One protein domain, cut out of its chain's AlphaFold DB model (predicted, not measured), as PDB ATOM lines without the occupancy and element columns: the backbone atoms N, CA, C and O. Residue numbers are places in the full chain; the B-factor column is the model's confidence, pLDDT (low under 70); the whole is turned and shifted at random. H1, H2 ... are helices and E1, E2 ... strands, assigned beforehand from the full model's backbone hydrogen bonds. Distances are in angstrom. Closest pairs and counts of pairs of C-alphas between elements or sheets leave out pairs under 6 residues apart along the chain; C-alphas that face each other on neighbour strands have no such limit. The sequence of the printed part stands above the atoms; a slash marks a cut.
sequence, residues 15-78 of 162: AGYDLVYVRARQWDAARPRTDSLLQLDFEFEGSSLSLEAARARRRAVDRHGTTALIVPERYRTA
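Overview. This is residues 15 to 78 of the 162 residues of an uncharacterized protein of Chloroflexi bacterium (UniProt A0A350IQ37). A small antiparallel sheet of three strands has the helix H1 packed over one face and the very short helix H2 on the opposite face, with E1 in the middle of the sheet. The long loop of residues 25 to 39, which joins E1 to E2, reaches away from one end of the sheet and lengthens the model. The printed part has 64 residues, with two named helices and three named strands in the order E1, E2, H1, E3, H2; the sheet's order is E2, E1, E3, and the class is mixed, helices and strands. The whole is loose, with a radius of gyration of the C-alphas of 13.6 A, and its outline is flat, spanning 41 by 29 by 16 A.

Arrangement. E1, residues 17 to 24, is the inner strand, and E2, residues 40 to 44, forms a hairpin with it. These two are antiparallel at 151 degrees, with N 21 and O 43 within hydrogen-bond range at 2.8 A. On the other side of E1 is E3, residues 67 to 72, antiparallel to it at 144 degrees, with N 20 and O 69 at 2.8 A and N 71 and O 18 at 2.9 A. H1, residues 51 to 61, is on the sheet at a height of 9.0 A. It lies over E3, and only just not over E1, on which 2 of its C-alphas fall. It runs along the strands, at 14 degrees to E3 on the local plane; the closest C-alphas of H1 and E3 are those of Arg 58 and Ala 68, 6.1 A apart. E2, H1 and E3 make a split strand-helix-strand unit, two strands running the same way with E1 between them, and its crossover is right-handed. H2, residues 73 to 76, is on the sheet on the opposite face from H1, at a height of 6.7 A, and lies only just over E1, on which 3 of its C-alphas fall. H1 and H2 are apart. Each O i to N i+4 pair in H1 is within hydrogen-bond range; H2 is too short for such a pair.

Along the chain. E1 begins with C-alpha 17 at (-80.367, 49.000, -75.913) and is 22.5 A long. E2 is 12.6 A long, H1 15.3 A and E3 16.5 A. H2 measures 5.8 A and ends with C-alpha 76 at (-78.828, 44.704, -66.814).

Size, cuts and confidence. The two C-alphas farthest apart, those of Ala 30 and Glu 52, are 41.3 A apart. The printed part has no cut. The link from E1 to E2, 15 residues, is long. The mean pLDDT of the printed part is 77.8; residue 15, residues 24 to 39 and residues 62 to 66 are under 70.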
ATOM      1  N   ALA A  15     -85.648  53.895 -74.684       67.94
ATOM      2  CA  ALA A  15     -84.633  53.153 -73.944       67.94
ATOM      3  C   ALA A  15     -83.328  53.016 -74.747       67.94
ATOM      4  O   ALA A  15     -83.359  52.764 -75.953       67.94
ATOM      5  N   GLY A  16     -82.180  53.121 -74.071       90.56
ATOM      6  CA  GLY A  16     -80.936  52.556 -74.586       90.56
ATOM      7  C   GLY A  16     -81.054  51.032 -74.685       90.56
ATOM      8  O   GLY A  16     -81.748  50.397 -73.887       90.56
ATOM      9  N   TYR A  17     -80.396  50.440 -75.674       92.88
ATOM     10  CA  TYR A  17     -80.367  49.000 -75.913       92.88
ATOM     11  C   TYR A  17     -78.978  48.434 -75.646       92.88
ATOM     12  O   TYR A  17     -77.966  49.074 -75.922       92.88
ATOM     13  N   ASP A  18     -78.941  47.203 -75.167       93.25
ATOM     14  CA  ASP A  18     -77.734  46.417 -74.969       93.25
ATOM     15  C   ASP A  18     -77.811  45.131 -75.803       93.25
ATOM     16  O   ASP A  18     -78.881  44.748 -76.297       93.25
ATOM     17  N   LEU A  19     -76.675  44.459 -75.962       92.94
ATOM     18  CA  LEU A  19     -76.636  43.096 -76.471       92.94
ATOM     19  C   LEU A  19     -76.435  42.118 -75.323       92.94
ATOM     20  O   LEU A  19     -75.655  42.356 -74.406       92.94
ATOM     21  N   VAL A  20     -77.132  40.992 -75.402       91.62
ATOM     22  CA  VAL A  20     -76.979  39.871 -74.481       91.62
ATOM     23  C   VAL A  20     -76.473  38.680 -75.265       91.62
ATOM     24  O   VAL A  20     -77.182  38.134 -76.111       91.62
ATOM     25  N   TYR A  21     -75.245  38.271 -74.977       88.31
ATOM     26  CA  TYR A  21     -74.668  37.058 -75.526       88.31
ATOM     27  C   TYR A  21     -75.252  35.857 -74.794       88.31
ATOM     28  O   TYR A  21     -75.162  35.755 -73.569       88.31
ATOM     29  N   VAL A  22     -75.858  34.957 -75.562       82.31
ATOM     30  CA  VAL A  22     -76.484  33.740 -75.057       82.31
ATOM     31  C   VAL A  22     -75.531  32.582 -75.290       82.31
ATOM     32  O   VAL A  22     -75.181  32.270 -76.431       82.31
ATOM     33  N   ARG A  23     -75.109  31.925 -74.209       75.69
ATOM     34  CA  ARG A  23     -74.265  30.728 -74.283       75.69
ATOM     35  C   ARG A  23     -74.989  29.545 -73.669       75.69
ATOM     36  O   ARG A  23     -75.555  29.660 -72.586       75.69
ATOM     37  N   ALA A  24     -74.929  28.399 -74.339       68.75
ATOM     38  CA  ALA A  24     -75.344  27.149 -73.725       68.75
ATOM     39  C   ALA A  24     -74.378  26.804 -72.579       68.75
ATOM     40  O   ALA A  24     -73.170  26.682 -72.785       68.75
ATOM     41  N   ARG A  25     -74.913  26.636 -71.374       65.19
ATOM     42  CA  ARG A  25     -74.245  25.965 -70.262       65.19
ATOM     43  C   ARG A  25     -74.153  24.477 -70.563       65.19
ATOM     44  O   ARG A  25     -74.988  23.912 -71.269       65.19
ATOM     45  N   GLN A  26     -73.139  23.830 -69.995       62.69
ATOM     46  CA  GLN A  26     -73.077  22.373 -70.014       62.69
ATOM     47  C   GLN A  26     -74.312  21.779 -69.335       62.69
ATOM     48  O   GLN A  26     -74.777  22.284 -68.311       62.69
ATOM     49  N   TRP A  27     -74.811  20.688 -69.917       56.22
ATOM     50  CA  TRP A  27     -75.982  19.998 -69.404       56.22
ATOM     51  C   TRP A  27     -75.722  19.450 -68.002       56.22
ATOM     52  O   TRP A  27     -74.910  18.540 -67.828       56.22
ATOM     53  N   ASP A  28     -76.450  19.965 -67.012       63.75
ATOM     54  CA  ASP A  28     -76.465  19.393 -65.669       63.75
ATOM     55  C   ASP A  28     -77.363  18.150 -65.680       63.75
ATOM     56  O   ASP A  28     -78.587  18.246 -65.799       63.75
ATOM     57  N   ALA A  29     -76.751  16.968 -65.580       59.72
ATOM     58  CA  ALA A  29     -77.454  15.687 -65.582       59.72
ATOM     59  C   ALA A  29     -78.447  15.535 -64.414       59.72
ATOM     60  O   ALA A  29     -79.336  14.688 -64.492       59.72
ATOM     61  N   ALA A  30     -78.332  16.355 -63.363       62.56
ATOM     62  CA  ALA A  30     -79.288  16.396 -62.262       62.56
ATOM     63  C   ALA A  30     -80.564  17.199 -62.588       62.56
ATOM     64  O   ALA A  30     -81.517  17.160 -61.807       62.56
ATOM     65  N   ARG A  31     -80.614  17.918 -63.722       52.12
ATOM     66  CA  ARG A  31     -81.781  18.706 -64.149       52.12
ATOM     67  C   ARG A  31     -82.581  17.993 -65.254       52.12
ATOM     68  O   ARG A  31     -81.979  17.421 -66.167       52.12
ATOM     69  N   PRO A  32     -83.929  18.005 -65.204       52.59
ATOM     70  CA  PRO A  32     -84.771  17.378 -66.223       52.59
ATOM     71  C   PRO A  32     -84.579  17.997 -67.618       52.59
ATOM     72  O   PRO A  32     -84.431  19.206 -67.771       52.59
ATOM     73  N   ARG A  33     -84.641  17.159 -68.667       49.41
ATOM     74  CA  ARG A  33     -84.439  17.564 -70.078       49.41
ATOM     75  C   ARG A  33     -85.452  18.555 -70.650       49.41
ATOM     76  O   ARG A  33     -85.201  19.129 -71.702       49.41
ATOM     77  N   THR A  34     -86.563  18.771 -69.961       47.28
ATOM     78  CA  THR A  34     -87.644  19.679 -70.363       47.28
ATOM     79  C   THR A  34     -87.388  21.144 -70.005       47.28
ATOM     80  O   THR A  34     -88.135  22.006 -70.450       47.28
ATOM     81  N   ASP A  35     -86.325  21.440 -69.258       48.16
ATOM     82  CA  ASP A  35     -85.985  22.791 -68.803       48.16
ATOM     83  C   ASP A  35     -85.065  23.522 -69.798       48.16
ATOM     84  O   ASP A  35     -84.065  24.135 -69.424       48.16
ATOM     85  N   SER A  36     -85.351  23.425 -71.095       45.88
ATOM     86  CA  SER A  36     -84.422  23.718 -72.201       45.88
ATOM     87  C   SER A  36     -83.876  25.157 -72.285       45.88
ATOM     88  O   SER A  36     -82.986  25.409 -73.092       45.88
ATOM     89  N   LEU A  37     -84.337  26.086 -71.439       52.59
ATOM     90  CA  LEU A  37     -83.782  27.442 -71.304       52.59
ATOM     91  C   LEU A  37     -83.138  27.726 -69.926       52.59
ATOM     92  O   LEU A  37     -82.530  28.775 -69.751       52.59
ATOM     93  N   LEU A  38     -83.168  26.788 -68.966       54.03
ATOM     94  CA  LEU A  38     -82.478  26.904 -67.660       54.03
ATOM     95  C   LEU A  38     -80.951  26.786 -67.741       54.03
ATOM     96  O   LEU A  38     -80.252  26.944 -66.736       54.03
ATOM     97  N   GLN A  39     -80.434  26.449 -68.913       60.97
ATOM     98  CA  GLN A  39     -79.015  26.231 -69.152       60.97
ATOM     99  C   GLN A  39     -78.440  27.305 -70.062       60.97
ATOM    100  O   GLN A  39     -77.540  27.024 -70.838       60.97
ATOM    101  N   LEU A  40     -78.957  28.526 -70.006       71.38
ATOM    102  CA  LEU A  40     -78.369  29.641 -70.729       71.38
ATOM    103  C   LEU A  40     -77.636  30.562 -69.760       71.38
ATOM    104  O   LEU A  40     -78.155  30.924 -68.705       71.38
ATOM    105  N   ASP A  41     -76.407  30.910 -70.124       77.19
ATOM    106  CA  ASP A  41     -75.709  32.057 -69.566       77.19
ATOM    107  C   ASP A  41     -76.034  33.285 -70.403       77.19
ATOM    108  O   ASP A  41     -75.964  33.246 -71.636       77.19
ATOM    109  N   PHE A  42     -76.367  34.372 -69.710       84.88
ATOM    110  CA  PHE A  42     -76.616  35.676 -70.300       84.88
ATOM    111  C   PHE A  42     -75.498  36.625 -69.889       84.88
ATOM    112  O   PHE A  42     -75.361  36.963 -68.713       84.88
ATOM    113  N   GLU A  43     -74.701  37.052 -70.861       89.19
ATOM    114  CA  GLU A  43     -73.641  38.038 -70.665       89.19
ATOM    115  C   GLU A  43     -74.036  39.330 -71.385       89.19
ATOM    116  O   GLU A  43     -74.117  39.364 -72.613       89.19
ATOM    117  N   PHE A  44     -74.325  40.380 -70.616       90.38
ATOM    118  CA  PHE A  44     -74.619  41.707 -71.159       90.38
ATOM    119  C   PHE A  44     -73.331  42.363 -71.670       90.38
ATOM    120  O   PHE A  44     -72.326  42.372 -70.959       90.38
ATOM    121  N   GLU A  45     -73.362  42.955 -72.868       91.62
ATOM    122  CA  GLU A  45     -72.235  43.730 -73.416       91.62
ATOM    123  C   GLU A  45     -71.964  44.992 -72.578       91.62
ATOM    124  O   GLU A  45     -70.848  45.508 -72.575       91.62
ATOM    125  N   GLY A  46     -72.960  45.481 -71.831       91.62
ATOM    126  CA  GLY A  46     -72.826  46.650 -70.968       91.62
ATOM    127  C   GLY A  46     -72.961  47.969 -71.726       91.62
ATOM    128  O   GLY A  46     -72.582  49.020 -71.200       91.62
ATOM    129  N   SER A  47     -73.501  47.931 -72.941       90.88
ATOM    130  CA  SER A  47     -73.637  49.092 -73.813       90.88
ATOM    131  C   SER A  47     -74.981  49.804 -73.631       90.88
ATOM    132  O   SER A  47     -75.955  49.237 -73.145       90.88
ATOM    133  N   SER A  48     -75.020  51.075 -74.039       93.62
ATOM    134  CA  SER A  48     -76.247  51.863 -74.187       93.62
ATOM    135  C   SER A  48     -76.305  52.375 -75.624       93.62
ATOM    136  O   SER A  48     -75.686  53.379 -75.977       93.62
ATOM    137  N   LEU A  49     -76.943  51.597 -76.496       93.19
ATOM    138  CA  LEU A  49     -76.990  51.810 -77.940       93.19
ATOM    139  C   LEU A  49     -78.363  52.316 -78.377       93.19
ATOM    140  O   LEU A  49     -79.388  51.972 -77.791       93.19
ATOM    141  N   SER A  50     -78.409  53.057 -79.484       92.81
ATOM    142  CA  SER A  50     -79.662  53.188 -80.231       92.81
ATOM    143  C   SER A  50     -80.068  51.826 -80.809       92.81
ATOM    144  O   SER A  50     -79.218  50.968 -81.062       92.81
ATOM    145  N   LEU A  51     -81.360  51.625 -81.084       91.00
ATOM    146  CA  LEU A  51     -81.847  50.369 -81.667       91.00
ATOM    147  C   LEU A  51     -81.160  50.034 -83.003       91.00
ATOM    148  O   LEU A  51     -80.852  48.875 -83.282       91.00
ATOM    149  N   GLU A  52     -80.898  51.040 -83.842       91.38
ATOM    150  CA  GLU A  52     -80.206  50.841 -85.120       91.38
ATOM    151  C   GLU A  52     -78.754  50.388 -84.915       91.38
ATOM    152  O   GLU A  52     -78.314  49.426 -85.551       91.38
ATOM    153  N   ALA A  53     -78.038  51.014 -83.975       92.44
ATOM    154  CA  ALA A  53     -76.684  50.614 -83.614       92.44
ATOM    155  C   ALA A  53     -76.654  49.199 -83.015       92.44
ATOM    156  O   ALA A  53     -75.801  48.400 -83.399       92.44
ATOM    157  N   ALA A  54     -77.620  48.847 -82.160       92.19
ATOM    158  CA  ALA A  54     -77.750  47.503 -81.602       92.19
ATOM    159  C   ALA A  54     -78.002  46.445 -82.691       92.19
ATOM    160  O   ALA A  54     -77.369  45.391 -82.686       92.19
ATOM    161  N   ARG A  55     -78.853  46.734 -83.687       91.00
ATOM    162  CA  ARG A  55     -79.057  45.847 -84.849       91.00
ATOM    163  C   ARG A  55     -77.801  45.695 -85.697       91.00
ATOM    164  O   ARG A  55     -77.469  44.580 -86.100       91.00
ATOM    165  N   ALA A  56     -77.110  46.796 -85.990       90.12
ATOM    166  CA  ALA A  56     -75.862  46.761 -86.746       90.12
ATOM    167  C   ALA A  56     -74.795  45.941 -86.013       90.12
ATOM    168  O   ALA A  56     -74.141  45.096 -86.626       90.12
ATOM    169  N   ARG A  57     -74.690  46.133 -84.694       90.44
ATOM    170  CA  ARG A  57     -73.812  45.362 -83.820       90.44
ATOM    171  C   ARG A  57     -74.188  43.885 -83.836       90.44
ATOM    172  O   ARG A  57     -73.323  43.085 -84.171       90.44
ATOM    173  N   ARG A  58     -75.464  43.530 -83.621       89.50
ATOM    174  CA  ARG A  58     -75.945  42.137 -83.662       89.50
ATOM    175  C   ARG A  58     -75.558  41.453 -84.973       89.50
ATOM    176  O   ARG A  58     -74.967  40.385 -84.949       89.50
ATOM    177  N   ARG A  59     -75.786  42.102 -86.123       87.62
ATOM    178  CA  ARG A  59     -75.394  41.562 -87.442       87.62
ATOM    179  C   ARG A  59     -73.887  41.328 -87.592       87.62
ATOM    180  O   ARG A  59     -73.483  40.469 -88.372       87.62
ATOM    181  N   ALA A  60     -73.058  42.108 -86.901       85.50
ATOM    182  CA  ALA A  60     -71.611  41.932 -86.918       85.50
ATOM    183  C   ALA A  60     -71.156  40.741 -86.054       85.50
ATOM    184  O   ALA A  60     -70.193  40.077 -86.435       85.50
ATOM    185  N   VAL A  61     -71.844  40.462 -84.936       80.94
ATOM    186  CA  VAL A  61     -71.539  39.337 -84.026       80.94
ATOM    187  C   VAL A  61     -72.277  38.035 -84.339       80.94
ATOM    188  O   VAL A  61     -71.748  36.982 -84.005       80.94
ATOM    189  N   ASP A  62     -73.396  38.055 -85.071       68.81
ATOM    190  CA  ASP A  62     -74.101  36.855 -85.580       68.81
ATOM    191  C   ASP A  62     -73.281  36.071 -86.645       68.81
ATOM    192  O   ASP A  62     -73.810  35.281 -87.430       68.81
ATOM    193  N   ARG A  63     -71.956  36.261 -86.696       57.72
ATOM    194  CA  ARG A  63     -71.007  35.445 -87.459       57.72
ATOM    195  C   ARG A  63     -70.281  34.516 -86.485       57.72
ATOM    196  O   ARG A  63     -69.637  34.985 -85.557       57.72
ATOM    197  N   HIS A  64     -70.325  33.209 -86.751       51.16
ATOM    198  CA  HIS A  64     -69.651  32.146 -85.982       51.16
ATOM    199  C   HIS A  64     -70.280  31.795 -84.617       51.16
ATOM    200  O   HIS A  64     -69.683  31.999 -83.565       51.16
ATOM    201  N   GLY A  65     -71.462  31.167 -84.638       55.94
ATOM    202  CA  GLY A  65     -71.933  30.305 -83.540       55.94
ATOM    203  C   GLY A  65     -72.278  30.987 -82.210       55.94
ATOM    204  O   GLY A  65     -72.547  30.286 -81.240       55.94
ATOM    205  N   THR A  66     -72.287  32.320 -82.155       63.94
ATOM    206  CA  THR A  66     -72.713  33.098 -80.984       63.94
ATOM    207  C   THR A  66     -74.065  33.732 -81.280       63.94
ATOM    208  O   THR A  66     -74.183  34.481 -82.243       63.94
ATOM    209  N   THR A  67     -75.081  33.437 -80.468       77.75
ATOM    210  CA  THR A  67     -76.393  34.090 -80.559       77.75
ATOM    211  C   THR A  67     -76.397  35.317 -79.656       77.75
ATOM    212  O   THR A  67     -76.194  35.191 -78.446       77.75
ATOM    213  N   ALA A  68     -76.627  36.500 -80.228       87.81
ATOM    214  CA  ALA A  68     -76.783  37.735 -79.465       87.81
ATOM    215  C   ALA A  68     -78.227  38.255 -79.545       87.81
ATOM    216  O   ALA A  68     -78.803  38.386 -80.626       87.81
ATOM    217  N   LEU A  69     -78.818  38.577 -78.396       90.62
ATOM    218  CA  LEU A  69     -80.149  39.176 -78.287       90.62
ATOM    219  C   LEU A  69     -80.021  40.685 -78.070       90.62
ATOM    220  O   LEU A  69     -79.120  41.128 -77.371       90.62
ATOM    221  N   ILE A  70     -80.921  41.477 -78.651       92.38
ATOM    222  CA  ILE A  70     -80.988  42.926 -78.406       92.38
ATOM    223  C   ILE A  70     -82.005  43.146 -77.302       92.38
ATOM    224  O   ILE A  70     -83.162  42.817 -77.513       92.38
ATOM    225  N   VAL A  71     -81.609  43.716 -76.169       92.06
ATOM    226  CA  VAL A  71     -82.451  43.857 -74.970       92.06
ATOM    227  C   VAL A  71     -82.407  45.306 -74.479       92.06
ATOM    228  O   VAL A  71     -81.353  45.928 -74.577       92.06
ATOM    229  N   PRO A  72     -83.497  45.893 -73.949       92.06
ATOM    230  CA  PRO A  72     -83.414  47.206 -73.312       92.06
ATOM    231  C   PRO A  72     -82.389  47.209 -72.169       92.06
ATOM    232  O   PRO A  72     -82.377  46.314 -71.327       92.06
ATOM    233  N   GLU A  73     -81.547  48.236 -72.083       91.75
ATOM    234  CA  GLU A  73     -80.402  48.256 -71.161       91.75
ATOM    235  C   GLU A  73     -80.788  48.138 -69.678       91.75
ATOM    236  O   GLU A  73     -79.966  47.740 -68.851       91.75
ATOM    237  N   ARG A  74     -82.041  48.474 -69.335       90.88
ATOM    238  CA  ARG A  74     -82.587  48.373 -67.974       90.88
ATOM    239  C   ARG A  74     -82.538  46.947 -67.421       90.88
ATOM    240  O   ARG A  74     -82.397  46.778 -66.214       90.88
ATOM    241  N   TYR A  75     -82.581  45.929 -68.285       91.00
ATOM    242  CA  TYR A  75     -82.533  44.526 -67.864       91.00
ATOM    243  C   TYR A  75     -81.148  44.072 -67.390       91.00
ATOM    244  O   TYR A  75     -81.037  42.977 -66.844       91.00
ATOM    245  N   ARG A  76     -80.112  44.921 -67.505       87.38
ATOM    246  CA  ARG A  76     -78.828  44.704 -66.814       87.38
ATOM    247  C   ARG A  76     -79.001  44.599 -65.300       87.38
ATOM    248  O   ARG A  76     -78.252  43.882 -64.642       87.38
ATOM    249  N   THR A  77     -79.997  45.295 -64.760       85.12
ATOM    250  CA  THR A  77     -80.321  45.293 -63.337       85.12
ATOM    251  C   THR A  77     -81.683  44.637 -63.153       85.12
ATOM    252  O   THR A  77     -82.719  45.298 -63.197       85.12
ATOM    253  N   ALA A  78     -81.692  43.316 -62.967       77.31
ATOM    254  CA  ALA A  78     -82.914  42.607 -62.603       77.31
ATOM    255  C   ALA A  78     -83.417  43.092 -61.228       77.31
ATOM    256  O   ALA A  78     -82.645  43.173 -60.272       77.31
TER     257      ALA A  78